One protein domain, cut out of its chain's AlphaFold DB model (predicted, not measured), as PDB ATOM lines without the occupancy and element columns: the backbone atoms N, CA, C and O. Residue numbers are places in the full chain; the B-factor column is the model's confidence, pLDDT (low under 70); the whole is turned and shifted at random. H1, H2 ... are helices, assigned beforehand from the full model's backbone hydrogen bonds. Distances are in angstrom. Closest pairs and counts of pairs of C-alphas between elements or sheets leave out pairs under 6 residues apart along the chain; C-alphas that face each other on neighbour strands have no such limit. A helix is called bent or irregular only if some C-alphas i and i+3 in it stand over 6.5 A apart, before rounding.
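What this domain is: This is residues 71 to 261 of the 313 residues of an uncharacterized protein of Acyrthosiphon pisum (UniProt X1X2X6). An elongated helical model has a cluster of six helices, H6 to H11, at one end and three more helices, H1, H4 and H5, reaching away from it, with H5 touching both H1 and H4. Beyond H1, H2 lies at the far end, and residues 97 to 120 stick out as a free arm before the chain comes back through H3 to H4, whose first residues meet H6 and H11 of the cluster. The printed part has 191 residues, with eleven named helices, H1 to H11 in chain order, and no named strand; the class is all helix. It is only just loose, close to compact, with a radius of gyration of the C-alphas of 19.9 A, and spans 60 by 35 by 29 A.

Where its parts are: H1, residues 71 to 86, begins at C-alpha 71 at (17.308, -37.967, 30.096) and is 22.1 A long from first to last C-alpha. H2 is residues 95 to 106, 17.3 A long, and ends at C-alpha 106 at (40.404, -31.618, 47.273). H3 is residues 118 to 124. H4, residues 127 to 144, is the longest helix by residues, 24.6 A long, with a kink of 33 degrees near residue 134. H5 is residues 149 to 159, 15.0 A long. H6 is residues 170 to 176 and H7 residues 182 to 191. H8 is residues 222 to 231, 15.8 A long, H9 is residues 236 to 239, and H10 is residues 242 to 247. H11, residues 249 to 259, is 15.3 A long and ends at C-alpha 259 at (11.194, -53.592, 26.435). H2, H4 and H10 are irregular: C-alphas 102 and 105 are 7.5 A apart, 128 and 131 are 7.3 A apart, and 243 and 246 are 7.3 A apart.

How they stand to each other: H1 and H5 touch at a shallow tilt of 29 degrees, opposite ways; their closest C-alphas, those of Ile 77 and Ala 155, are 5.4 A apart. H2 touches no helix. H3 is close to H4 but not clearly touching, with the C-alphas of Asn 124 and Asn 133 closest at 7.5 A. H4 and H5 form a helical hairpin at 23 degrees; residues 138 to 144 alone of H4 touch H5, closest at Ile 141 and Gly 152, whose C-alphas are 5.5 A apart. With residues 127 to 132 alone, H4 touches H6 about perpendicular, at 74 degrees; the closest C-alphas, of Leu 128 and Leu 173, are 4.9 A apart. H4 and H11 touch only at their ends, with the C-alphas of Leu 128 and Val 258 closest at 6.5 A. H6 also touches H8, where the C-alphas of Gly 172 and Ser 224 are closest at 5.0 A, and H11, where those of Phe 176 and Cys 255 are closest at 5.7 A. H7 touches H10, closest at the C-alphas of Ser 182 and Pro 242, 5.4 A apart. H9 touches no helix but is near H7 and H11. In H1, H3, H5, H7 and H11 every O i to N i+4 pair is within hydrogen-bond range; H2 has 6 of 8, H4 12 of 14, H8 3 of 6, H6 0 of 3 beside 4 of 4 O i to N i+3 pairs, and H10 0 of 2 beside 2 of 3, while H9 is too short for such a pair.

The domain as a whole: The C-alphas farthest apart, of Glu 106 and Asn 239, are 61.1 A apart. The printed part has no cut. The links from H2 to H3, 11 residues, and from H7 to H8, residues 192 to 221, are long. The mean pLDDT of the printed part is 85.1; it is under 70 at residues 89 to 95, 109, 112 to 128 and 207 to 209.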
ATOM      1  N   HIS A  71      16.059 -38.508  29.571       77.62
ATOM      2  CA  HIS A  71      17.308 -37.967  30.096       77.62
ATOM      3  C   HIS A  71      17.356 -36.451  29.912       77.62
ATOM      4  O   HIS A  71      17.434 -35.718  30.894       77.62
ATOM      5  N   HIS A  72      17.150 -35.991  28.679       81.44
ATOM      6  CA  HIS A  72      17.148 -34.566  28.380       81.44
ATOM      7  C   HIS A  72      16.023 -33.814  29.111       81.44
ATOM      8  O   HIS A  72      16.218 -32.706  29.599       81.44
ATOM      9  N   ILE A  73      14.843 -34.428  29.269       85.19
ATOM     10  CA  ILE A  73      13.756 -33.842  30.070       85.19
ATOM     11  C   ILE A  73      14.190 -33.633  31.529       85.19
ATOM     12  O   ILE A  73      13.939 -32.570  32.092       85.19
ATOM     13  N   LEU A  74      14.854 -34.617  32.143       83.56
ATOM     14  CA  LEU A  74      15.362 -34.494  33.511       83.56
ATOM     15  C   LEU A  74      16.458 -33.423  33.620       83.56
ATOM     16  O   LEU A  74      16.448 -32.656  34.583       83.56
ATOM     17  N   GLU A  75      17.349 -33.309  32.630       82.12
ATOM     18  CA  GLU A  75      18.348 -32.231  32.569       82.12
ATOM     19  C   GLU A  75      17.695 -30.846  32.568       82.12
ATOM     20  O   GLU A  75      18.086 -29.991  33.358       82.12
ATOM     21  N   LEU A  76      16.650 -30.635  31.759       86.06
ATOM     22  CA  LEU A  76      15.917 -29.362  31.698       86.06
ATOM     23  C   LEU A  76      15.226 -29.008  33.024       86.06
ATOM     24  O   LEU A  76      15.047 -27.834  33.365       86.06
ATOM     25  N   ILE A  77      14.803 -30.012  33.793       86.25
ATOM     26  CA  ILE A  77      14.220 -29.805  35.125       86.25
ATOM     27  C   ILE A  77      15.312 -29.384  36.105       86.25
ATOM     28  O   ILE A  77      15.132 -28.396  36.821       86.25
ATOM     29  N   ILE A  78      16.454 -30.077  36.094       82.38
ATOM     30  CA  ILE A  78      17.620 -29.740  36.921       82.38
ATOM     31  C   ILE A  78      18.125 -28.335  36.581       82.38
ATOM     32  O   ILE A  78      18.331 -27.537  37.492       82.38
ATOM     33  N   GLU A  79      18.257 -27.998  35.298       81.81
ATOM     34  CA  GLU A  79      18.651 -26.666  34.833       81.81
ATOM     35  C   GLU A  79      17.672 -25.598  35.336       81.81
ATOM     36  O   GLU A  79      18.086 -24.573  35.882       81.81
ATOM     37  N   SER A  80      16.364 -25.841  35.214       87.56
ATOM     38  CA  SER A  80      15.353 -24.897  35.693       87.56
ATOM     39  C   SER A  80      15.425 -24.681  37.205       87.56
ATOM     40  O   SER A  80      15.246 -23.552  37.662       87.56
ATOM     41  N   VAL A  81      15.661 -25.737  37.985       85.50
ATOM     42  CA  VAL A  81      15.824 -25.643  39.444       85.50
ATOM     43  C   VAL A  81      17.121 -24.921  39.796       85.50
ATOM     44  O   VAL A  81      17.116 -24.029  40.642       85.50
ATOM     45  N   PHE A  82      18.217 -25.250  39.116       83.69
ATOM     46  CA  PHE A  82      19.507 -24.603  39.307       83.69
ATOM     47  C   PHE A  82      19.416 -23.099  39.039       83.69
ATOM     48  O   PHE A  82      19.827 -22.304  39.879       83.69
ATOM     49  N   ASN A  83      18.805 -22.697  37.922       84.75
ATOM     50  CA  ASN A  83      18.597 -21.289  37.584       84.75
ATOM     51  C   ASN A  83      17.700 -20.571  38.606       84.75
ATOM     52  O   ASN A  83      17.922 -19.396  38.895       84.75
ATOM     53  N   ALA A  84      16.708 -21.261  39.177       86.31
ATOM     54  CA  ALA A  84      15.867 -20.699  40.233       86.31
ATOM     55  C   ALA A  84      16.627 -20.486  41.555       86.31
ATOM     56  O   ALA A  84      16.288 -19.574  42.307       86.31
ATOM     57  N   LEU A  85      17.646 -21.304  41.833       81.00
ATOM     58  CA  LEU A  85      18.467 -21.217  43.044       81.00
ATOM     59  C   LEU A  85      19.645 -20.251  42.907       81.00
ATOM     60  O   LEU A  85      19.935 -19.494  43.827       81.00
ATOM     61  N   MET A  86      20.330 -20.293  41.767       80.88
ATOM     62  CA  MET A  86      21.621 -19.630  41.562       80.88
ATOM     63  C   MET A  86      21.518 -18.378  40.682       80.88
ATOM     64  O   MET A  86      22.495 -17.639  40.555       80.88
ATOM     65  N   GLY A  87      20.348 -18.127  40.086       78.81
ATOM     66  CA  GLY A  87      20.148 -17.110  39.057       78.81
ATOM     67  C   GLY A  87      20.555 -17.597  37.664       78.81
ATOM     68  O   GLY A  87      21.246 -18.603  37.505       78.81
ATOM     69  N   ALA A  88      20.112 -16.874  36.631       71.50
ATOM     70  CA  ALA A  88      20.474 -17.185  35.252       71.50
ATOM     71  C   ALA A  88      21.980 -16.985  35.031       71.50
ATOM     72  O   ALA A  88      22.537 -15.944  35.392       71.50
ATOM     73  N   SER A  89      22.636 -17.954  34.392       66.00
ATOM     74  CA  SER A  89      24.016 -17.766  33.949       66.00
ATOM     75  C   SER A  89      24.074 -16.752  32.807       66.00
ATOM     76  O   SER A  89      23.377 -16.893  31.805       66.00
ATOM     77  N   SER A  90      24.941 -15.747  32.926       64.25
ATOM     78  CA  SER A  90      25.217 -14.762  31.874       64.25
ATOM     79  C   SER A  90      26.347 -15.179  30.920       64.25
ATOM     80  O   SER A  90      26.736 -14.399  30.054       64.25
ATOM     81  N   GLY A  91      26.882 -16.398  31.053       61.34
ATOM     82  CA  GLY A  91      27.950 -16.912  30.193       61.34
ATOM     83  C   GLY A  91      27.948 -18.440  30.046       61.34
ATOM     84  O   GLY A  91      27.299 -19.134  30.830       61.34
ATOM     85  N   PRO A  92      28.696 -18.980  29.062       52.97
ATOM     86  CA  PRO A  92      28.755 -20.419  28.774       52.97
ATOM     87  C   PRO A  92      29.430 -21.230  29.890       52.97
ATOM     88  O   PRO A  92      29.250 -22.438  29.979       52.97
ATOM     89  N   ASN A  93      30.186 -20.555  30.760       57.41
ATOM     90  CA  ASN A  93      30.868 -21.147  31.897       57.41
ATOM     91  C   ASN A  93      30.284 -20.605  33.199       57.41
ATOM     92  O   ASN A  93      30.465 -19.432  33.538       57.41
ATOM     93  N   ILE A  94      29.625 -21.470  33.965       65.44
ATOM     94  CA  ILE A  94      29.138 -21.111  35.295       65.44
ATOM     95  C   ILE A  94      30.324 -21.226  36.257       65.44
ATOM     96  O   ILE A  94      30.819 -22.323  36.522       65.44
ATOM     97  N   LYS A  95      30.789 -20.089  36.794       69.50
ATOM     98  CA  LYS A  95      31.985 -20.014  37.662       69.50
ATOM     99  C   LYS A  95      31.952 -20.988  38.844       69.50
ATOM    100  O   LYS A  95      33.007 -21.417  39.297       69.50
ATOM    101  N   ILE A  96      30.765 -21.342  39.347       70.56
ATOM    102  CA  ILE A  96      30.636 -22.330  40.424       70.56
ATOM    103  C   ILE A  96      31.086 -23.726  39.982       70.56
ATOM    104  O   ILE A  96      31.802 -24.377  40.731       70.56
ATOM    105  N   PHE A  97      30.760 -24.150  38.757       71.31
ATOM    106  CA  PHE A  97      31.189 -25.442  38.224       71.31
ATOM    107  C   PHE A  97      32.674 -25.448  37.873       71.31
ATOM    108  O   PHE A  97      33.336 -26.453  38.101       71.31
ATOM    109  N   GLN A  98      33.225 -24.323  37.408       72.31
ATOM    110  CA  GLN A  98      34.672 -24.194  37.203       72.31
ATOM    111  C   GLN A  98      35.436 -24.347  38.520       72.31
ATOM    112  O   GLN A  98      36.300 -25.209  38.628       72.31
ATOM    113  N   ARG A  99      35.046 -23.591  39.555       76.62
ATOM    114  CA  ARG A  99      35.650 -23.697  40.892       76.62
ATOM    115  C   ARG A  99      35.486 -25.092  41.484       76.62
ATOM    116  O   ARG A  99      36.408 -25.609  42.097       76.62
ATOM    117  N   PHE A 100      34.316 -25.699  41.301       72.50
ATOM    118  CA  PHE A 100      34.056 -27.060  41.750       72.50
ATOM    119  C   PHE A 100      34.955 -28.076  41.037       72.50
ATOM    120  O   PHE A 100      35.554 -28.915  41.697       72.50
ATOM    121  N   SER A 101      35.109 -27.960  39.714       73.56
ATOM    122  CA  SER A 101      36.012 -28.798  38.922       73.56
ATOM    123  C   SER A 101      37.473 -28.624  39.342       73.56
ATOM    124  O   SER A 101      38.183 -29.614  39.474       73.56
ATOM    125  N   GLU A 102      37.928 -27.388  39.566       83.00
ATOM    126  CA  GLU A 102      39.286 -27.088  40.047       83.00
ATOM    127  C   GLU A 102      39.542 -27.696  41.431       83.00
ATOM    128  O   GLU A 102      40.630 -28.197  41.704       83.00
ATOM    129  N   LYS A 103      38.521 -27.681  42.296       82.75
ATOM    130  CA  LYS A 103      38.581 -28.192  43.668       82.75
ATOM    131  C   LYS A 103      38.210 -29.663  43.806       82.75
ATOM    132  O   LYS A 103      38.289 -30.185  44.912       82.75
ATOM    133  N   TRP A 104      37.861 -30.349  42.719       78.56
ATOM    134  CA  TRP A 104      37.349 -31.721  42.760       78.56
ATOM    135  C   TRP A 104      38.300 -32.690  43.476       78.56
ATOM    136  O   TRP A 104      37.866 -33.473  44.314       78.56
ATOM    137  N   ASN A 105      39.606 -32.573  43.223       81.06
ATOM    138  CA  ASN A 105      40.628 -33.423  43.847       81.06
ATOM    139  C   ASN A 105      40.849 -33.129  45.346       81.06
ATOM    140  O   ASN A 105      41.493 -33.918  46.030       81.06
ATOM    141  N   GLU A 106      40.342 -32.002  45.854       85.12
ATOM    142  CA  GLU A 106      40.404 -31.618  47.273       85.12
ATOM    143  C   GLU A 106      39.147 -32.068  48.046       85.12
ATOM    144  O   GLU A 106      39.109 -31.996  49.277       85.12
ATOM    145  N   ILE A 107      38.106 -32.537  47.344       77.88
ATOM    146  CA  ILE A 107      36.863 -33.011  47.955       77.88
ATOM    147  C   ILE A 107      37.056 -34.459  48.415       77.88
ATOM    148  O   ILE A 107      37.337 -35.355  47.621       77.88
ATOM    149  N   TYR A 108      36.833 -34.706  49.709       76.94
ATOM    150  CA  TYR A 108      36.767 -36.058  50.266       76.94
ATOM    151  C   TYR A 108      35.489 -36.758  49.803       76.94
ATOM    152  O   TYR A 108      34.490 -36.784  50.518       76.94
ATOM    153  N   VAL A 109      35.529 -37.327  48.600       67.38
ATOM    154  CA  VAL A 109      34.420 -38.061  47.972       67.38
ATOM    155  C   VAL A 109      33.853 -39.182  48.851       67.38
ATOM    156  O   VAL A 109      32.662 -39.442  48.782       67.38
ATOM    157  N   GLU A 110      34.648 -39.771  49.748       74.06
ATOM    158  CA  GLU A 110      34.192 -40.792  50.709       74.06
ATOM    159  C   GLU A 110      33.215 -40.263  51.776       74.06
ATOM    160  O   GLU A 110      32.508 -41.043  52.405       74.06
ATOM    161  N   LYS A 111      33.149 -38.939  51.989       77.06
ATOM    162  CA  LYS A 111      32.203 -38.305  52.926       77.06
ATOM    163  C   LYS A 111      30.853 -37.970  52.296       77.06
ATOM    164  O   LYS A 111      29.969 -37.478  52.998       77.06
ATOM    165  N   TYR A 112      30.704 -38.183  50.992       62.34
ATOM    166  CA  TYR A 112      29.495 -37.852  50.257       62.34
ATOM    167  C   TYR A 112      28.941 -39.112  49.613       62.34
ATOM    168  O   TYR A 112      29.621 -39.794  48.851       62.34
ATOM    169  N   GLU A 113      27.676 -39.404  49.879       56.41
ATOM    170  CA  GLU A 113      26.963 -40.413  49.113       56.41
ATOM    171  C   GLU A 113      26.417 -39.783  47.835       56.41
ATOM    172  O   GLU A 113      25.874 -38.674  47.832       56.41
ATOM    173  N   SER A 114      26.560 -40.500  46.722       53.62
ATOM    174  CA  SER A 114      25.873 -40.130  45.493       53.62
ATOM    175  C   SER A 114      24.366 -40.160  45.751       53.62
ATOM    176  O   SER A 114      23.811 -41.222  46.020       53.62
ATOM    177  N   GLY A 115      23.679 -39.029  45.563       49.03
ATOM    178  CA  GLY A 115      22.206 -38.992  45.513       49.03
ATOM    179  C   GLY A 115      21.623 -39.798  44.341       49.03
ATOM    180  O   GLY A 115      20.413 -39.937  44.199       49.03
ATOM    181  N   ILE A 116      22.503 -40.331  43.494       43.53
ATOM    182  CA  ILE A 116      22.222 -41.133  42.320       43.53
ATOM    183  C   ILE A 116      22.772 -42.544  42.575       43.53
ATOM    184  O   ILE A 116      23.947 -42.822  42.323       43.53
ATOM    185  N   ILE A 117      21.936 -43.451  43.080       49.53
ATOM    186  CA  ILE A 117      22.283 -44.876  43.162       49.53
ATOM    187  C   ILE A 117      22.144 -45.459  41.744       49.53
ATOM    188  O   ILE A 117      21.111 -45.282  41.094       49.53
ATOM    189  N   LYS A 118      23.188 -46.136  41.241       43.66
ATOM    190  CA  LYS A 118      23.275 -46.668  39.858       43.66
ATOM    191  C   LYS A 118      22.032 -47.465  39.420       43.66
ATOM    192  O   LYS A 118      21.621 -47.360  38.266       43.66
ATOM    193  N   ASP A 119      21.420 -48.205  40.346       44.88
ATOM    194  CA  ASP A 119      20.218 -49.013  40.105       44.88
ATOM    195  C   ASP A 119      18.923 -48.190  40.001       44.88
ATOM    196  O   ASP A 119      18.031 -48.545  39.228       44.88
ATOM    197  N   THR A 120      18.816 -47.070  40.721       48.53
ATOM    198  CA  THR A 120      17.649 -46.171  40.663       48.53
ATOM    199  C   THR A 120      17.579 -45.470  39.311       48.53
ATOM    200  O   THR A 120      16.520 -45.376  38.698       48.53
ATOM    201  N   VAL A 121      18.738 -45.051  38.800       44.06
ATOM    202  CA  VAL A 121      18.907 -44.474  37.462       44.06
ATOM    203  C   VAL A 121      18.477 -45.482  36.410       44.06
ATOM    204  O   VAL A 121      17.493 -45.234  35.729       44.06
ATOM    205  N   ALA A 122      19.106 -46.657  36.333       43.84
ATOM    206  CA  ALA A 122      18.801 -47.643  35.294       43.84
ATOM    207  C   ALA A 122      17.312 -48.057  35.238       43.84
ATOM    208  O   ALA A 122      16.762 -48.187  34.142       43.84
ATOM    209  N   LYS A 123      16.636 -48.198  36.391       46.41
ATOM    210  CA  LYS A 123      15.188 -48.487  36.463       46.41
ATOM    211  C   LYS A 123      14.321 -47.323  35.972       46.41
ATOM    212  O   LYS A 123      13.285 -47.558  35.351       46.41
ATOM    213  N   ASN A 124      14.766 -46.086  36.188       49.16
ATOM    214  CA  ASN A 124      14.044 -44.878  35.811       49.16
ATOM    215  C   ASN A 124      14.112 -44.528  34.323       49.16
ATOM    216  O   ASN A 124      13.351 -43.652  33.938       49.16
ATOM    217  N   TYR A 125      14.925 -45.175  33.474       53.09
ATOM    218  CA  TYR A 125      14.991 -44.875  32.023       53.09
ATOM    219  C   TYR A 125      14.164 -45.811  31.141       53.09
ATOM    220  O   TYR A 125      14.154 -45.658  29.920       53.09
ATOM    221  N   LEU A 126      13.457 -46.781  31.717       60.34
ATOM    222  CA  LEU A 126      12.663 -47.702  30.916       60.34
ATOM    223  C   LEU A 126      11.384 -47.003  30.428       60.34
ATOM    224  O   LEU A 126      10.576 -46.555  31.240       60.34
ATOM    225  N   HIS A 127      11.188 -46.904  29.108       63.31
ATOM    226  CA  HIS A 127      10.022 -46.219  28.528       63.31
ATOM    227  C   HIS A 127       8.687 -46.815  28.988       63.31
ATOM    228  O   HIS A 127       7.727 -46.071  29.143       63.31
ATOM    229  N   LEU A 128       8.625 -48.123  29.273       69.81
ATOM    230  CA  LEU A 128       7.394 -48.745  29.776       69.81
ATOM    231  C   LEU A 128       6.934 -48.164  31.117       69.81
ATOM    232  O   LEU A 128       5.739 -48.048  31.350       69.81
ATOM    233  N   LYS A 129       7.885 -47.716  31.946       86.12
ATOM    234  CA  LYS A 129       7.608 -47.062  33.230       86.12
ATOM    235  C   LYS A 129       7.398 -45.562  33.110       86.12
ATOM    236  O   LYS A 129       7.043 -44.906  34.082       86.12
ATOM    237  N   ALA A 130       7.654 -44.991  31.934       88.12
ATOM    238  CA  ALA A 130       7.649 -43.550  31.757       88.12
ATOM    239  C   ALA A 130       6.312 -42.899  32.125       88.12
ATOM    240  O   ALA A 130       6.363 -41.930  32.873       88.12
ATOM    241  N   PRO A 131       5.131 -43.399  31.706       93.38
ATOM    242  CA  PRO A 131       3.891 -42.720  32.067       93.38
ATOM    243  C   PRO A 131       3.623 -42.751  33.579       93.38
ATOM    244  O   PRO A 131       3.235 -41.736  34.154       93.38
ATOM    245  N   TYR A 132       3.870 -43.888  34.241       93.00
ATOM    246  CA  TYR A 132       3.706 -44.019  35.693       93.00
ATOM    247  C   TYR A 132       4.682 -43.117  36.456       93.00
ATOM    248  O   TYR A 132       4.266 -42.332  37.310       93.00
ATOM    249  N   ASN A 133       5.962 -43.152  36.080       90.69
ATOM    250  CA  ASN A 133       7.000 -42.324  36.687       90.69
ATOM    251  C   ASN A 133       6.750 -40.833  36.460       90.69
ATOM    252  O   ASN A 133       6.909 -40.048  37.389       90.69
ATOM    253  N   ASP A 134       6.340 -40.431  35.255       91.38
ATOM    254  CA  ASP A 134       6.080 -39.031  34.937       91.38
ATOM    255  C   ASP A 134       4.881 -38.501  35.749       91.38
ATOM    256  O   ASP A 134       4.945 -37.402  36.303       91.38
ATOM    257  N   LEU A 135       3.808 -39.291  35.906       92.88
ATOM    258  CA  LEU A 135       2.672 -38.910  36.752       92.88
ATOM    259  C   LEU A 135       3.050 -38.838  38.240       92.88
ATOM    260  O   LEU A 135       2.670 -37.888  38.926       92.88
ATOM    261  N   ASN A 136       3.799 -39.816  38.753       92.12
ATOM    262  CA  ASN A 136       4.240 -39.804  40.148       92.12
ATOM    263  C   ASN A 136       5.186 -38.641  40.427       92.12
ATOM    264  O   ASN A 136       5.010 -37.935  41.416       92.12
ATOM    265  N   PHE A 137       6.123 -38.368  39.522       90.56
ATOM    266  CA  PHE A 137       7.055 -37.262  39.681       90.56
ATOM    267  C   PHE A 137       6.338 -35.905  39.676       90.56
ATOM    268  O   PHE A 137       6.656 -35.028  40.478       90.56
ATOM    269  N   LEU A 138       5.295 -35.739  38.854       91.25
ATOM    270  CA  LEU A 138       4.415 -34.570  38.923       91.25
ATOM    271  C   LEU A 138       3.765 -34.405  40.311       91.25
ATOM    272  O   LEU A 138       3.741 -33.293  40.848       91.25
ATOM    273  N   LYS A 139       3.264 -35.497  40.906       92.38
ATOM    274  CA  LYS A 139       2.670 -35.496  42.255       92.38
ATOM    275  C   LYS A 139       3.702 -35.196  43.341       92.38
ATOM    276  O   LYS A 139       3.396 -34.472  44.291       92.38
ATOM    277  N   GLU A 140       4.914 -35.723  43.207       91.19
ATOM    278  CA  GLU A 140       6.028 -35.467  44.121       91.19
ATOM    279  C   GLU A 140       6.463 -34.004  44.083       91.19
ATOM    280  O   GLU A 140       6.565 -33.383  45.138       91.19
ATOM    281  N   ILE A 141       6.644 -33.421  42.892       89.88
ATOM    282  CA  ILE A 141       6.976 -31.997  42.737       89.88
ATOM    283  C   ILE A 141       5.902 -31.127  43.393       89.88
ATOM    284  O   ILE A 141       6.217 -30.158  44.086       89.88
ATOM    285  N   ASP A 142       4.630 -31.457  43.182       90.38
ATOM    286  CA  ASP A 142       3.528 -30.697  43.757       90.38
ATOM    287  C   ASP A 142       3.486 -30.786  45.289       90.38
ATOM    288  O   ASP A 142       3.344 -29.765  45.963       90.38
ATOM    289  N   ASN A 143       3.740 -31.968  45.855       90.62
ATOM    290  CA  ASN A 143       3.925 -32.112  47.298       90.62
ATOM    291  C   ASN A 143       5.161 -31.352  47.803       90.62
ATOM    292  O   ASN A 143       5.096 -30.712  48.852       90.62
ATOM    293  N   TYR A 144       6.256 -31.353  47.042       88.81
ATOM    294  CA  TYR A 144       7.499 -30.666  47.391       88.81
ATOM    295  C   TYR A 144       7.354 -29.137  47.444       88.81
ATOM    296  O   TYR A 144       8.082 -28.478  48.191       88.81
ATOM    297  N   LYS A 145       6.369 -28.546  46.749       91.38
ATOM    298  CA  LYS A 145       6.051 -27.109  46.883       91.38
ATOM    299  C   LYS A 145       5.753 -26.700  48.330       91.38
ATOM    300  O   LYS A 145       5.988 -25.546  48.675       91.38
ATOM    301  N   LYS A 146       5.277 -27.630  49.173       91.38
ATOM    302  CA  LYS A 146       5.059 -27.408  50.616       91.38
ATOM    303  C   LYS A 146       6.371 -27.150  51.364       91.38
ATOM    304  O   LYS A 146       6.374 -26.414  52.343       91.38
ATOM    305  N   SER A 147       7.473 -27.743  50.903       91.31
ATOM    306  CA  SER A 147       8.809 -27.580  51.487       91.31
ATOM    307  C   SER A 147       9.560 -26.400  50.877       91.31
ATOM    308  O   SER A 147      10.176 -25.621  51.599       91.31
ATOM    309  N   ASN A 148       9.518 -26.251  49.551       90.44
ATOM    310  CA  ASN A 148      10.136 -25.124  48.861       90.44
ATOM    311  C   ASN A 148       9.334 -24.750  47.610       90.44
ATOM    312  O   ASN A 148       9.466 -25.364  46.548       90.44
ATOM    313  N   ILE A 149       8.517 -23.703  47.733       93.75
ATOM    314  CA  ILE A 149       7.626 -23.250  46.662       93.75
ATOM    315  C   ILE A 149       8.382 -22.746  45.425       93.75
ATOM    316  O   ILE A 149       7.903 -22.920  44.309       93.75
ATOM    317  N   VAL A 150       9.574 -22.162  45.594       92.06
ATOM    318  CA  VAL A 150      10.380 -21.627  44.483       92.06
ATOM    319  C   VAL A 150      10.921 -22.769  43.624       92.06
ATOM    320  O   VAL A 150      10.685 -22.792  42.415       92.06
ATOM    321  N   ILE A 151      11.575 -23.751  44.252       89.62
ATOM    322  CA  ILE A 151      12.089 -24.947  43.568       89.62
ATOM    323  C   ILE A 151      10.932 -25.753  42.973       89.62
ATOM    324  O   ILE A 151      10.979 -26.114  41.798       89.62
ATOM    325  N   GLY A 152       9.879 -26.001  43.758       90.19
ATOM    326  CA  GLY A 152       8.720 -26.772  43.316       90.19
ATOM    327  C   GLY A 152       8.031 -26.147  42.101       90.19
ATOM    328  O   GLY A 152       7.702 -26.851  41.149       90.19
ATOM    329  N   ASN A 153       7.870 -24.820  42.069       92.69
ATOM    330  CA  ASN A 153       7.299 -24.128  40.910       92.69
ATOM    331  C   ASN A 153       8.230 -24.137  39.694       92.69
ATOM    332  O   ASN A 153       7.746 -24.296  38.574       92.69
ATOM    333  N   ALA A 154       9.545 -23.989  39.887       90.62
ATOM    334  CA  ALA A 154      10.515 -24.079  38.796       90.62
ATOM    335  C   ALA A 154      10.495 -25.473  38.150       90.62
ATOM    336  O   ALA A 154      10.313 -25.588  36.936       90.62
ATOM    337  N   ALA A 155      10.574 -26.527  38.968       90.38
ATOM    338  CA  ALA A 155      10.494 -27.911  38.514       90.38
ATOM    339  C   ALA A 155       9.154 -28.212  37.823       90.38
ATOM    340  O   ALA A 155       9.150 -28.717  36.703       90.38
ATOM    341  N   ALA A 156       8.019 -27.832  38.429       91.31
ATOM    342  CA  ALA A 156       6.688 -28.068  37.860       91.31
ATOM    343  C   ALA A 156       6.504 -27.359  36.513       91.31
ATOM    344  O   ALA A 156       5.986 -27.934  35.554       91.31
ATOM    345  N   LYS A 157       6.956 -26.104  36.414       91.19
ATOM    346  CA  LYS A 157       6.876 -25.318  35.180       91.19
ATOM    347  C   LYS A 157       7.754 -25.904  34.077       91.19
ATOM    348  O   LYS A 157       7.333 -25.897  32.924       91.19
ATOM    349  N   SER A 158       8.951 -26.382  34.418       90.50
ATOM    350  CA  SER A 158       9.819 -27.065  33.459       90.50
ATOM    351  C   SER A 158       9.160 -28.366  33.007       90.50
ATOM    352  O   SER A 158       8.822 -28.509  31.836       90.50
ATOM    353  N   PHE A 159       8.826 -29.256  33.941       90.94
ATOM    354  CA  PHE A 159       8.344 -30.594  33.616       90.94
ATOM    355  C   PHE A 159       6.994 -30.623  32.890       90.94
ATOM    356  O   PHE A 159       6.813 -31.400  31.955       90.94
ATOM    357  N   SER A 160       6.064 -29.725  33.237       88.88
ATOM    358  CA  SER A 160       4.748 -29.634  32.574       88.88
ATOM    359  C   SER A 160       4.831 -29.352  31.066       88.88
ATOM    360  O   SER A 160       3.873 -29.610  30.343       88.88
ATOM    361  N   ARG A 161       5.981 -28.880  30.562       87.50
ATOM    362  CA  ARG A 161       6.262 -28.676  29.129       87.50
ATOM    363  C   ARG A 161       6.879 -29.897  28.444       87.50
ATOM    364  O   ARG A 161       7.306 -29.794  27.293       87.50
ATOM    365  N   HIS A 162       6.959 -31.030  29.132       88.62
ATOM    366  CA  HIS A 162       7.631 -32.234  28.653       88.62
ATOM    367  C   HIS A 162       6.863 -33.525  28.996       88.62
ATOM    368  O   HIS A 162       7.450 -34.600  29.044       88.62
ATOM    369  N   LEU A 163       5.538 -33.448  29.162       91.50
ATOM    370  CA  LEU A 163       4.671 -34.598  29.459       91.50
ATOM    371  C   LEU A 163       4.308 -35.398  28.194       91.50
ATOM    372  O   LEU A 163       3.146 -35.503  27.807       91.50
ATOM    373  N   TRP A 164       5.319 -35.932  27.506       92.75
ATOM    374  CA  TRP A 164       5.138 -36.699  26.266       92.75
ATOM    375  C   TRP A 164       4.513 -38.077  26.523       92.75
ATOM    376  O   TRP A 164       3.630 -38.511  25.783       92.75
ATOM    377  N   TYR A 165       4.925 -38.751  27.599       93.31
ATOM    378  CA  TYR A 165       4.501 -40.123  27.911       93.31
ATOM    379  C   TYR A 165       3.097 -40.221  28.514       93.31
ATOM    380  O   TYR A 165       2.539 -41.311  28.576       93.31
ATOM    381  N   LEU A 166       2.505 -39.086  28.892       94.31
ATOM    382  CA  LEU A 166       1.102 -38.982  29.301       94.31
ATOM    383  C   LEU A 166       0.163 -38.637  28.130       94.31
ATOM    384  O   LEU A 166      -1.027 -38.430  28.338       94.31
ATOM    385  N   SER A 167       0.677 -38.555  26.896       94.06
ATOM    386  CA  SER A 167      -0.165 -38.394  25.704       94.06
ATOM    387  C   SER A 167      -1.112 -39.581  25.515       94.06
ATOM    388  O   SER A 167      -0.802 -40.703  25.921       94.06
ATOM    389  N   GLU A 168      -2.237 -39.346  24.828       94.44
ATOM    390  CA  GLU A 168      -3.275 -40.366  24.610       94.44
ATOM    391  C   GLU A 168      -2.736 -41.666  24.002       94.44
ATOM    392  O   GLU A 168      -3.288 -42.733  24.259       94.44
ATOM    393  N   THR A 169      -1.658 -41.604  23.217       94.12
ATOM    394  CA  THR A 169      -1.051 -42.793  22.612       94.12
ATOM    395  C   THR A 169      -0.025 -43.460  23.528       94.12
ATOM    396  O   THR A 169      -0.065 -44.674  23.715       94.12
ATOM    397  N   LEU A 170       0.908 -42.694  24.109       94.62
ATOM    398  CA  LEU A 170       2.023 -43.268  24.879       94.62
ATOM    399  C   LEU A 170       1.634 -43.712  26.285       94.62
ATOM    400  O   LEU A 170       2.323 -44.564  26.843       94.62
ATOM    401  N   ILE A 171       0.507 -43.237  26.820       95.88
ATOM    402  CA  ILE A 171      -0.052 -43.754  28.073       95.88
ATOM    403  C   ILE A 171      -0.276 -45.275  28.021       95.88
ATOM    404  O   ILE A 171      -0.182 -45.946  29.047       95.88
ATOM    405  N   GLY A 172      -0.483 -45.844  26.825       95.69
ATOM    406  CA  GLY A 172      -0.591 -47.290  26.621       95.69
ATOM    407  C   GLY A 172       0.633 -48.077  27.106       95.69
ATOM    408  O   GLY A 172       0.502 -49.251  27.435       95.69
ATOM    409  N   LEU A 173       1.806 -47.443  27.233       94.88
ATOM    410  CA  LEU A 173       3.008 -48.068  27.794       94.88
ATOM    411  C   LEU A 173       2.803 -48.524  29.247       94.88
ATOM    412  O   LEU A 173       3.308 -49.581  29.619       94.88
ATOM    413  N   ALA A 174       2.005 -47.794  30.036       95.50
ATOM    414  CA  ALA A 174       1.740 -48.127  31.437       95.50
ATOM    415  C   ALA A 174       0.918 -49.418  31.620       95.50
ATOM    416  O   ALA A 174       0.924 -49.996  32.704       95.50
ATOM    417  N   ILE A 175       0.267 -49.931  30.567       96.06
ATOM    418  CA  ILE A 175      -0.391 -51.250  30.597       96.06
ATOM    419  C   ILE A 175       0.641 -52.375  30.790       96.06
ATOM    420  O   ILE A 175       0.347 -53.380  31.438       96.06
ATOM    421  N   PHE A 176       1.861 -52.189  30.280       94.12
ATOM    422  CA  PHE A 176       2.958 -53.158  30.362       94.12
ATOM    423  C   PHE A 176       3.880 -52.926  31.567       94.12
ATOM    424  O   PHE A 176       4.857 -53.654  31.742       94.12
ATOM    425  N   ASP A 177       3.591 -51.925  32.398       92.12
ATOM    426  CA  ASP A 177       4.357 -51.653  33.609       92.12
ATOM    427  C   ASP A 177       3.952 -52.612  34.734       92.12
ATOM    428  O   ASP A 177       2.772 -52.783  35.047       92.12
ATOM    429  N   SER A 178       4.942 -53.261  35.341       90.69
ATOM    430  CA  SER A 178       4.755 -54.149  36.489       90.69
ATOM    431  C   SER A 178       4.412 -53.388  37.774       90.69
ATOM    432  O   SER A 178       3.870 -53.984  38.694       90.69
ATOM    433  N   GLU A 179       4.743 -52.097  37.863       91.31
ATOM    434  CA  GLU A 179       4.438 -51.265  39.039       91.31
ATOM    435  C   GLU A 179       3.006 -50.713  39.019       91.31
ATOM    436  O   GLU A 179       2.477 -50.295  40.049       91.31
ATOM    437  N   VAL A 180       2.342 -50.754  37.862       95.06
ATOM    438  CA  VAL A 180       0.934 -50.376  37.744       95.06
ATOM    439  C   VAL A 180       0.066 -51.544  38.207       95.06
ATOM    440  O   VAL A 180       0.094 -52.630  37.623       95.06
ATOM    441  N   SER A 181      -0.724 -51.307  39.258       96.25
ATOM    442  CA  SER A 181      -1.581 -52.326  39.871       96.25
ATOM    443  C   SER A 181      -2.624 -52.885  38.898       96.25
ATOM    444  O   SER A 181      -3.084 -52.191  37.986       96.25
ATOM    445  N   SER A 182      -3.060 -54.125  39.132       96.69
ATOM    446  CA  SER A 182      -4.148 -54.745  38.366       96.69
ATOM    447  C   SER A 182      -5.422 -53.901  38.391       96.69
ATOM    448  O   SER A 182      -6.055 -53.721  37.355       96.69
ATOM    449  N   GLU A 183      -5.762 -53.303  39.537       97.56
ATOM    450  CA  GLU A 183      -6.905 -52.390  39.663       97.56
ATOM    451  C   GLU A 183      -6.773 -51.173  38.733       97.56
ATOM    452  O   GLU A 183      -7.708 -50.832  38.003       97.56
ATOM    453  N   MET A 184      -5.594 -50.542  38.695       98.06
ATOM    454  CA  MET A 184      -5.345 -49.422  37.790       98.06
ATOM    455  C   MET A 184      -5.409 -49.867  36.324       98.06
ATOM    456  O   MET A 184      -6.031 -49.184  35.512       98.06
ATOM    457  N   LYS A 185      -4.856 -51.040  35.981       98.00
ATOM    458  CA  LYS A 185      -4.956 -51.623  34.630       98.00
ATOM    459  C   LYS A 185      -6.409 -51.865  34.220       98.00
ATOM    460  O   LYS A 185      -6.777 -51.518  33.100       98.00
ATOM    461  N   VAL A 186      -7.261 -52.355  35.126       98.12
ATOM    462  CA  VAL A 186      -8.712 -52.472  34.887       98.12
ATOM    463  C   VAL A 186      -9.321 -51.103  34.562       98.12
ATOM    464  O   VAL A 186     -10.081 -50.981  33.602       98.12
ATOM    465  N   ASN A 187      -8.985 -50.059  35.322       98.19
ATOM    466  CA  ASN A 187      -9.510 -48.706  35.094       98.19
ATOM    467  C   ASN A 187      -9.017 -48.089  33.775       98.19
ATOM    468  O   ASN A 187      -9.777 -47.403  33.082       98.19
ATOM    469  N   MET A 188      -7.768 -48.363  33.395       98.31
ATOM    470  CA  MET A 188      -7.215 -47.989  32.094       98.31
ATOM    471  C   MET A 188      -7.967 -48.691  30.959       98.31
ATOM    472  O   MET A 188      -8.450 -48.016  30.054       98.31
ATOM    473  N   VAL A 189      -8.165 -50.011  31.036       97.88
ATOM    474  CA  VAL A 189      -8.915 -50.776  30.023       97.88
ATOM    475  C   VAL A 189     -10.352 -50.273  29.892       97.88
ATOM    476  O   VAL A 189     -10.815 -50.021  28.781       97.88
ATOM    477  N   LYS A 190     -11.042 -50.021  31.014       97.62
ATOM    478  CA  LYS A 190     -12.384 -49.411  31.011       97.62
ATOM    479  C   LYS A 190     -12.409 -48.053  30.306       97.62
ATOM    480  O   LYS A 190     -13.422 -47.698  29.715       97.62
ATOM    481  N   SER A 191     -11.312 -47.299  30.348       97.88
ATOM    482  CA  SER A 191     -11.202 -45.986  29.706       97.88
ATOM    483  C   SER A 191     -10.939 -46.055  28.195       97.88
ATOM    484  O   SER A 191     -11.165 -45.060  27.513       97.88
ATOM    485  N   LEU A 192     -10.564 -47.213  27.630       97.06
ATOM    486  CA  LEU A 192     -10.334 -47.375  26.183       97.06
ATOM    487  C   LEU A 192     -11.594 -47.153  25.328       97.06
ATOM    488  O   LEU A 192     -11.491 -46.918  24.126       97.06
ATOM    489  N   VAL A 193     -12.785 -47.194  25.936       95.31
ATOM    490  CA  VAL A 193     -14.053 -46.883  25.252       95.31
ATOM    491  C   VAL A 193     -14.234 -45.385  24.988       95.31
ATOM    492  O   VAL A 193     -15.052 -45.007  24.148       95.31
ATOM    493  N   LYS A 194     -13.489 -44.520  25.694       96.31
ATOM    494  CA  LYS A 194     -13.552 -43.065  25.518       96.31
ATOM    495  C   LYS A 194     -13.061 -42.705  24.114       96.31
ATOM    496  O   LYS A 194     -12.000 -43.166  23.682       96.31
ATOM    497  N   LYS A 195     -13.812 -41.853  23.403       96.12
ATOM    498  CA  LYS A 195     -13.366 -41.305  22.114       96.12
ATOM    499  C   LYS A 195     -12.065 -40.524  22.345       96.12
ATOM    500  O   LYS A 195     -12.027 -39.663  23.218       96.12
ATOM    501  N   GLY A 196     -11.022 -40.838  21.579       93.44
ATOM    502  CA  GLY A 196      -9.792 -40.048  21.570       93.44
ATOM    503  C   GLY A 196      -9.946 -38.743  20.790       93.44
ATOM    504  O   GLY A 196     -10.895 -38.584  20.014       93.44
ATOM    505  N   ALA A 197      -9.024 -37.803  20.988       93.19
ATOM    506  CA  ALA A 197      -8.991 -36.581  20.194       93.19
ATOM    507  C   ALA A 197      -8.759 -36.888  18.704       93.19
ATOM    508  O   ALA A 197      -7.972 -37.771  18.363       93.19
ATOM    509  N   ASP A 198      -9.404 -36.117  17.822       89.81
ATOM    510  CA  ASP A 198      -9.204 -36.238  16.369       89.81
ATOM    511  C   ASP A 198      -7.774 -35.802  15.969       89.81
ATOM    512  O   ASP A 198      -7.198 -36.329  15.022       89.81
ATOM    513  N   PHE A 199      -7.179 -34.882  16.741       87.81
ATOM    514  CA  PHE A 199      -5.791 -34.426  16.610       87.81
ATOM    515  C   PHE A 199      -5.099 -34.474  17.984       87.81
ATOM    516  O   PHE A 199      -5.028 -33.449  18.672       87.81
ATOM    517  N   PRO A 200      -4.639 -35.654  18.437       86.81
ATOM    518  CA  PRO A 200      -4.099 -35.814  19.780       86.81
ATOM    519  C   PRO A 200      -2.810 -35.010  19.961       86.81
ATOM    520  O   PRO A 200      -1.897 -35.026  19.129       86.81
ATOM    521  N   LEU A 201      -2.715 -34.309  21.091       87.00
ATOM    522  CA  LEU A 201      -1.504 -33.585  21.452       87.00
ATOM    523  C   LEU A 201      -0.389 -34.580  21.793       87.00
ATOM    524  O   LEU A 201      -0.506 -35.373  22.726       87.00
ATOM    525  N   ARG A 202       0.738 -34.486  21.080       84.25
ATOM    526  CA  ARG A 202       1.950 -35.284  21.364       84.25
ATOM    527  C   ARG A 202       2.551 -34.963  22.728       84.25
ATOM    528  O   ARG A 202       3.124 -35.819  23.390       84.25
ATOM    529  N   ARG A 203       2.422 -33.699  23.116       85.88
ATOM    530  CA  ARG A 203       2.834 -33.158  24.401       85.88
ATOM    531  C   ARG A 203       1.609 -32.540  25.049       85.88
ATOM    532  O   ARG A 203       1.105 -31.533  24.548       85.88
ATOM    533  N   ILE A 204       1.167 -33.131  26.149       86.44
ATOM    534  CA  ILE A 204       0.045 -32.604  26.918       86.44
ATOM    535  C   ILE A 204       0.527 -31.610  27.978       86.44
ATOM    536  O   ILE A 204       1.710 -31.562  28.316       86.44
ATOM    537  N   THR A 205      -0.417 -30.850  28.521       81.75
ATOM    538  CA  THR A 205      -0.217 -30.018  29.707       81.75
ATOM    539  C   THR A 205      -1.185 -30.508  30.774       81.75
ATOM    540  O   THR A 205      -2.374 -30.645  30.499       81.75
ATOM    541  N   VAL A 206      -0.685 -30.765  31.980       77.38
ATOM    542  CA  VAL A 206      -1.515 -31.102  33.143       77.38
ATOM    543  C   VAL A 206      -1.570 -29.883  34.052       77.38
ATOM    544  O   VAL A 206      -0.528 -29.326  34.407       77.38
ATOM    545  N   GLU A 207      -2.777 -29.449  34.418       68.75
ATOM    546  CA  GLU A 207      -2.939 -28.359  35.377       68.75
ATOM    547  C   GLU A 207      -2.431 -28.781  36.758       68.75
ATOM    548  O   GLU A 207      -2.833 -29.800  37.323       68.75
ATOM    549  N   THR A 208      -1.540 -27.974  37.334       63.97
ATOM    550  CA  THR A 208      -0.864 -28.307  38.594       63.97
ATOM    551  C   THR A 208      -1.794 -28.350  39.806       63.97
ATOM    552  O   THR A 208      -1.429 -28.939  40.813       63.97
ATOM    553  N   THR A 209      -2.972 -27.728  39.743       63.72
ATOM    554  CA  THR A 209      -3.929 -27.625  40.860       63.72
ATOM    555  C   THR A 209      -4.710 -28.915  41.124       63.72
ATOM    556  O   THR A 209      -5.216 -29.087  42.229       63.72
ATOM    557  N   ALA A 210      -4.785 -29.832  40.155       72.94
ATOM    558  CA  ALA A 210      -5.526 -31.093  40.266       72.94
ATOM    559  C   ALA A 210      -4.619 -32.337  40.250       72.94
ATOM    560  O   ALA A 210      -5.099 -33.466  40.264       72.94
ATOM    561  N   VAL A 211      -3.298 -32.164  40.234       85.38
ATOM    562  CA  VAL A 211      -2.357 -33.253  39.928       85.38
ATOM    563  C   VAL A 211      -2.413 -34.436  40.904       85.38
ATOM    564  O   VAL A 211      -2.161 -35.572  40.510       85.38
ATOM    565  N   GLN A 212      -2.787 -34.197  42.167       89.31
ATOM    566  CA  GLN A 212      -2.886 -35.248  43.186       89.31
ATOM    567  C   GLN A 212      -4.030 -36.235  42.914       89.31
ATOM    568  O   GLN A 212      -3.909 -37.412  43.251       89.31
ATOM    569  N   THR A 213      -5.127 -35.783  42.297       90.50
ATOM    570  CA  THR A 213      -6.302 -36.630  42.036       90.50
ATOM    571  C   THR A 213      -6.193 -37.388  40.718       90.50
ATOM    572  O   THR A 213      -6.776 -38.464  40.599       90.50
ATOM    573  N   VAL A 214      -5.405 -36.872  39.771       91.88
ATOM    574  CA  VAL A 214      -5.212 -37.461  38.442       91.88
ATOM    575  C   VAL A 214      -4.623 -38.873  38.526       91.88
ATOM    576  O   VAL A 214      -3.665 -39.142  39.262       91.88
ATOM    577  N   GLN A 215      -5.188 -39.776  37.735       95.12
ATOM    578  CA  GLN A 215      -4.791 -41.171  37.585       95.12
ATOM    579  C   GLN A 215      -4.352 -41.462  36.148       95.12
ATOM    580  O   GLN A 215      -4.689 -40.740  35.212       95.12
ATOM    581  N   LEU A 216      -3.634 -42.572  35.942       96.50
ATOM    582  CA  LEU A 216      -3.220 -42.994  34.597       96.50
ATOM    583  C   LEU A 216      -4.414 -43.191  33.652       96.50
ATOM    584  O   LEU A 216      -4.344 -42.821  32.483       96.50
ATOM    585  N   SER A 217      -5.528 -43.724  34.165       97.00
ATOM    586  CA  SER A 217      -6.768 -43.942  33.406       97.00
ATOM    587  C   SER A 217      -7.401 -42.666  32.847       97.00
ATOM    588  O   SER A 217      -8.215 -42.746  31.926       97.00
ATOM    589  N   ASP A 218      -7.047 -41.493  33.377       95.19
ATOM    590  CA  ASP A 218      -7.589 -40.214  32.908       95.19
ATOM    591  C   ASP A 218      -7.014 -39.813  31.546       95.19
ATOM    592  O   ASP A 218      -7.682 -39.124  30.779       95.19
ATOM    593  N   PHE A 219      -5.817 -40.304  31.214       95.50
ATOM    594  CA  PHE A 219      -5.147 -40.055  29.937       95.50
ATOM    595  C   PHE A 219      -5.466 -41.108  28.868       95.50
ATOM    596  O   PHE A 219      -5.129 -40.926  27.700       95.50
ATOM    597  N   VAL A 220      -6.093 -42.224  29.257       97.44
ATOM    598  CA  VAL A 220      -6.398 -43.334  28.349       97.44
ATOM    599  C   VAL A 220      -7.643 -43.033  27.522       97.44
ATOM    600  O   VAL A 220      -8.687 -42.643  28.049       97.44
ATOM    601  N   SER A 221      -7.538 -43.284  26.222       97.06
ATOM    602  CA  SER A 221      -8.632 -43.200  25.257       97.06
ATOM    603  C   SER A 221      -8.489 -44.312  24.215       97.06
ATOM    604  O   SER A 221      -7.525 -45.080  24.227       97.06
ATOM    605  N   LYS A 222      -9.406 -44.382  23.246       97.00
ATOM    606  CA  LYS A 222      -9.261 -45.289  22.099       97.00
ATOM    607  C   LYS A 222      -7.946 -45.078  21.325       97.00
ATOM    608  O   LYS A 222      -7.437 -46.029  20.737       97.00
ATOM    609  N   ASN A 223      -7.359 -43.875  21.365       96.56
ATOM    610  CA  ASN A 223      -6.067 -43.589  20.730       96.56
ATOM    611  C   ASN A 223      -4.895 -44.324  21.403       96.56
ATOM    612  O   ASN A 223      -3.878 -44.561  20.755       96.56
ATOM    613  N   SER A 224      -5.036 -44.776  22.653       97.12
ATOM    614  CA  SER A 224      -4.006 -45.578  23.327       97.12
ATOM    615  C   SER A 224      -3.726 -46.899  22.603       97.12
ATOM    616  O   SER A 224      -2.608 -47.407  22.663       97.12
ATOM    617  N   LEU A 225      -4.697 -47.419  21.841       96.62
ATOM    618  CA  LEU A 225      -4.540 -48.623  21.016       96.62
ATOM    619  C   LEU A 225      -3.625 -48.411  19.799       96.62
ATOM    620  O   LEU A 225      -3.105 -49.382  19.255       96.62
ATOM    621  N   ILE A 226      -3.362 -47.163  19.389       95.38
ATOM    622  CA  ILE A 226      -2.436 -46.859  18.285       95.38
ATOM    623  C   ILE A 226      -1.031 -47.386  18.605       95.38
ATOM    624  O   ILE A 226      -0.361 -47.912  17.720       95.38
ATOM    625  N   LEU A 227      -0.602 -47.315  19.872       95.06
ATOM    626  CA  LEU A 227       0.673 -47.877  20.320       95.06
ATOM    627  C   LEU A 227       0.744 -49.393  20.079       95.06
ATOM    628  O   LEU A 227       1.771 -49.898  19.632       95.06
ATOM    629  N   PHE A 228      -0.348 -50.107  20.356       95.62
ATOM    630  CA  PHE A 228      -0.436 -51.559  20.211       95.62
ATOM    631  C   PHE A 228      -0.331 -51.946  18.740       95.62
ATOM    632  O   PHE A 228       0.473 -52.802  18.386       95.62
ATOM    633  N   THR A 229      -1.065 -51.245  17.872       95.06
ATOM    634  CA  THR A 229      -0.975 -51.421  16.418       95.06
ATOM    635  C   THR A 229       0.431 -51.108  15.897       95.06
ATOM    636  O   THR A 229       0.982 -51.878  15.118       95.06
ATOM    637  N   ALA A 230       1.057 -50.020  16.363       93.12
ATOM    638  CA  ALA A 230       2.406 -49.621  15.951       93.12
ATOM    639  C   ALA A 230       3.501 -50.615  16.383       93.12
ATOM    640  O   ALA A 230       4.558 -50.687  15.748       93.12
ATOM    641  N   LEU A 231       3.264 -51.369  17.458       91.94
ATOM    642  CA  LEU A 231       4.157 -52.419  17.947       91.94
ATOM    643  C   LEU A 231       3.766 -53.818  17.476       91.94
ATOM    644  O   LEU A 231       4.494 -54.760  17.792       91.94
ATOM    645  N   ASP A 232       2.669 -53.961  16.727       94.06
ATOM    646  CA  ASP A 232       2.129 -55.259  16.318       94.06
ATOM    647  C   ASP A 232       1.886 -56.170  17.545       94.06
ATOM    648  O   ASP A 232       2.409 -57.278  17.671       94.06
ATOM    649  N   ILE A 233       1.146 -55.626  18.520       95.50
ATOM    650  CA  ILE A 233       0.729 -56.313  19.748       95.50
ATOM    651  C   ILE A 233      -0.769 -56.643  19.643       95.50
ATOM    652  O   ILE A 233      -1.578 -55.713  19.531       95.50
ATOM    653  N   PRO A 234      -1.161 -57.930  19.711       96.12
ATOM    654  CA  PRO A 234      -2.567 -58.329  19.768       96.12
ATOM    655  C   PRO A 234      -3.277 -57.746  20.995       96.12
ATOM    656  O   PRO A 234      -2.681 -57.592  22.056       96.12
ATOM    657  N   GLN A 235      -4.561 -57.419  20.854       95.31
ATOM    658  CA  GLN A 235      -5.321 -56.664  21.864       95.31
ATOM    659  C   GLN A 235      -6.336 -57.524  22.628       95.31
ATOM    660  O   GLN A 235      -6.945 -57.047  23.582       95.31
ATOM    661  N   ASP A 236      -6.504 -58.795  22.255       95.19
ATOM    662  CA  ASP A 236      -7.543 -59.671  22.811       95.19
ATOM    663  C   ASP A 236      -7.372 -59.917  24.312       95.19
ATOM    664  O   ASP A 236      -8.357 -60.067  25.040       95.19
ATOM    665  N   PHE A 237      -6.125 -59.891  24.797       95.94
ATOM    666  CA  PHE A 237      -5.827 -60.024  26.221       95.94
ATOM    667  C   PHE A 237      -6.456 -58.902  27.061       95.94
ATOM    668  O   PHE A 237      -6.760 -59.130  28.229       95.94
ATOM    669  N   LEU A 238      -6.733 -57.723  26.481       96.44
ATOM    670  CA  LEU A 238      -7.383 -56.608  27.185       96.44
ATOM    671  C   LEU A 238      -8.806 -56.959  27.656       96.44
ATOM    672  O   LEU A 238      -9.311 -56.322  28.574       96.44
ATOM    673  N   ASN A 239      -9.436 -57.987  27.077       94.38
ATOM    674  CA  ASN A 239     -10.750 -58.484  27.499       94.38
ATOM    675  C   ASN A 239     -10.681 -59.448  28.701       94.38
ATOM    676  O   ASN A 239     -11.715 -59.864  29.222       94.38
ATOM    677  N   GLN A 240      -9.476 -59.838  29.123       95.56
ATOM    678  CA  GLN A 240      -9.228 -60.736  30.253       95.56
ATOM    679  C   GLN A 240      -8.891 -59.926  31.512       95.56
ATOM    680  O   GLN A 240      -8.465 -58.774  31.427       95.56
ATOM    681  N   ASN A 241      -9.046 -60.532  32.693       94.56
ATOM    682  CA  ASN A 241      -8.625 -59.897  33.943       94.56
ATOM    683  C   ASN A 241      -7.094 -59.656  33.918       94.56
ATOM    684  O   ASN A 241      -6.365 -60.623  33.670       94.56
ATOM    685  N   PRO A 242      -6.598 -58.431  34.209       96.19
ATOM    686  CA  PRO A 242      -5.168 -58.143  34.299       96.19
ATOM    687  C   PRO A 242      -4.340 -59.103  35.155       96.19
ATOM    688  O   PRO A 242      -3.195 -59.372  34.803       96.19
ATOM    689  N   ASP A 243      -4.917 -59.694  36.207       95.69
ATOM    690  CA  ASP A 243      -4.235 -60.694  37.047       95.69
ATOM    691  C   ASP A 243      -3.824 -61.963  36.275       95.69
ATOM    692  O   ASP A 243      -2.968 -62.726  36.712       95.69
ATOM    693  N   THR A 244      -4.435 -62.207  35.113       95.62
ATOM    694  CA  THR A 244      -4.149 -63.372  34.261       95.62
ATOM    695  C   THR A 244      -3.190 -63.062  33.111       95.62
ATOM    696  O   THR A 244      -2.725 -63.988  32.444       95.62
ATOM    697  N   TRP A 245      -2.861 -61.787  32.877       96.38
ATOM    698  CA  TRP A 245      -2.092 -61.360  31.705       96.38
ATOM    699  C   TRP A 245      -0.673 -61.924  31.667       96.38
ATOM    700  O   TRP A 245      -0.178 -62.213  30.585       96.38
ATOM    701  N   GLU A 246      -0.030 -62.161  32.810       93.62
ATOM    702  CA  GLU A 246       1.318 -62.753  32.850       93.62
ATOM    703  C   GLU A 246       1.377 -64.168  32.249       93.62
ATOM    704  O   GLU A 246       2.424 -64.594  31.768       93.62
ATOM    705  N   ASN A 247       0.241 -64.871  32.209       94.88
ATOM    706  CA  ASN A 247       0.106 -66.179  31.566       94.88
ATOM    707  C   ASN A 247      -0.356 -66.076  30.102       94.88
ATOM    708  O   ASN A 247      -0.383 -67.076  29.383       94.88
ATOM    709  N   ASN A 248      -0.742 -64.881  29.647       96.62
ATOM    710  CA  ASN A 248      -1.184 -64.638  28.285       96.62
ATOM    711  C   ASN A 248       0.027 -64.392  27.371       96.62
ATOM    712  O   ASN A 248       0.812 -63.463  27.572       96.62
ATOM    713  N   LYS A 249       0.163 -65.216  26.328       96.38
ATOM    714  CA  LYS A 249       1.294 -65.150  25.396       96.38
ATOM    715  C   LYS A 249       1.411 -63.788  24.700       96.38
ATOM    716  O   LYS A 249       2.521 -63.272  24.595       96.38
ATOM    717  N   ASP A 250       0.296 -63.202  24.271       95.81
ATOM    718  CA  ASP A 250       0.290 -61.932  23.538       95.81
ATOM    719  C   ASP A 250       0.725 -60.770  24.433       95.81
ATOM    720  O   ASP A 250       1.500 -59.914  24.004       95.81
ATOM    721  N   PHE A 251       0.300 -60.775  25.700       95.75
ATOM    722  CA  PHE A 251       0.770 -59.799  26.682       95.75
ATOM    723  C   PHE A 251       2.270 -59.948  26.946       95.75
ATOM    724  O   PHE A 251       3.004 -58.962  26.902       95.75
ATOM    725  N   VAL A 252       2.751 -61.174  27.173       94.12
ATOM    726  CA  VAL A 252       4.174 -61.446  27.430       94.12
ATOM    727  C   VAL A 252       5.044 -61.041  26.236       94.12
ATOM    728  O   VAL A 252       6.104 -60.433  26.411       94.12
ATOM    729  N   ASP A 253       4.611 -61.338  25.012       93.06
ATOM    730  CA  ASP A 253       5.321 -60.924  23.802       93.06
ATOM    731  C   ASP A 253       5.224 -59.404  23.577       93.06
ATOM    732  O   ASP A 253       6.208 -58.781  23.167       93.06
ATOM    733  N   GLY A 254       4.104 -58.779  23.946       93.06
ATOM    734  CA  GLY A 254       3.950 -57.327  24.011       93.06
ATOM    735  C   GLY A 254       4.936 -56.670  24.980       93.06
ATOM    736  O   GLY A 254       5.661 -55.755  24.585       93.06
ATOM    737  N   CYS A 255       5.065 -57.196  26.203       90.38
ATOM    738  CA  CYS A 255       6.067 -56.769  27.182       90.38
ATOM    739  C   CYS A 255       7.477 -56.813  26.588       90.38
ATOM    740  O   CYS A 255       8.225 -55.841  26.705       90.38
ATOM    741  N   LYS A 256       7.839 -57.899  25.887       88.75
ATOM    742  CA  LYS A 256       9.137 -57.991  25.201       88.75
ATOM    743  C   LYS A 256       9.273 -56.906  24.137       88.75
ATOM    744  O   LYS A 256      10.301 -56.238  24.103       88.75
ATOM    745  N   ARG A 257       8.278 -56.701  23.270       89.38
ATOM    746  CA  ARG A 257       8.331 -55.674  22.208       89.38
ATOM    747  C   ARG A 257       8.533 -54.275  22.789       89.38
ATOM    748  O   ARG A 257       9.418 -53.554  22.336       89.38
ATOM    749  N   VAL A 258       7.797 -53.936  23.846       87.12
ATOM    750  CA  VAL A 258       7.940 -52.659  24.555       87.12
ATOM    751  C   VAL A 258       9.315 -52.539  25.226       87.12
ATOM    752  O   VAL A 258       9.948 -51.495  25.122       87.12
ATOM    753  N   GLN A 259       9.838 -53.595  25.859       80.31
ATOM    754  CA  GLN A 259      11.194 -53.592  26.435       80.31
ATOM    755  C   GLN A 259      12.294 -53.394  25.377       80.31
ATOM    756  O   GLN A 259      13.354 -52.840  25.675       80.31
ATOM    757  N   HIS A 260      12.054 -53.836  24.139       77.62
ATOM    758  CA  HIS A 260      12.963 -53.637  23.010       77.62
ATOM    759  C   HIS A 260      12.871 -52.245  22.378       77.62
ATOM    760  O   HIS A 260      13.739 -51.916  21.563       77.62
ATOM    761  N   LEU A 261      11.923 -51.397  22.800       75.94
ATOM    762  CA  LEU A 261      12.048 -49.946  22.663       75.94
ATOM    763  C   LEU A 261      13.202 -49.502  23.574       75.94
ATOM    764  O   LEU A 261      13.008 -48.958  24.654       75.94
TER     765      LEU A 261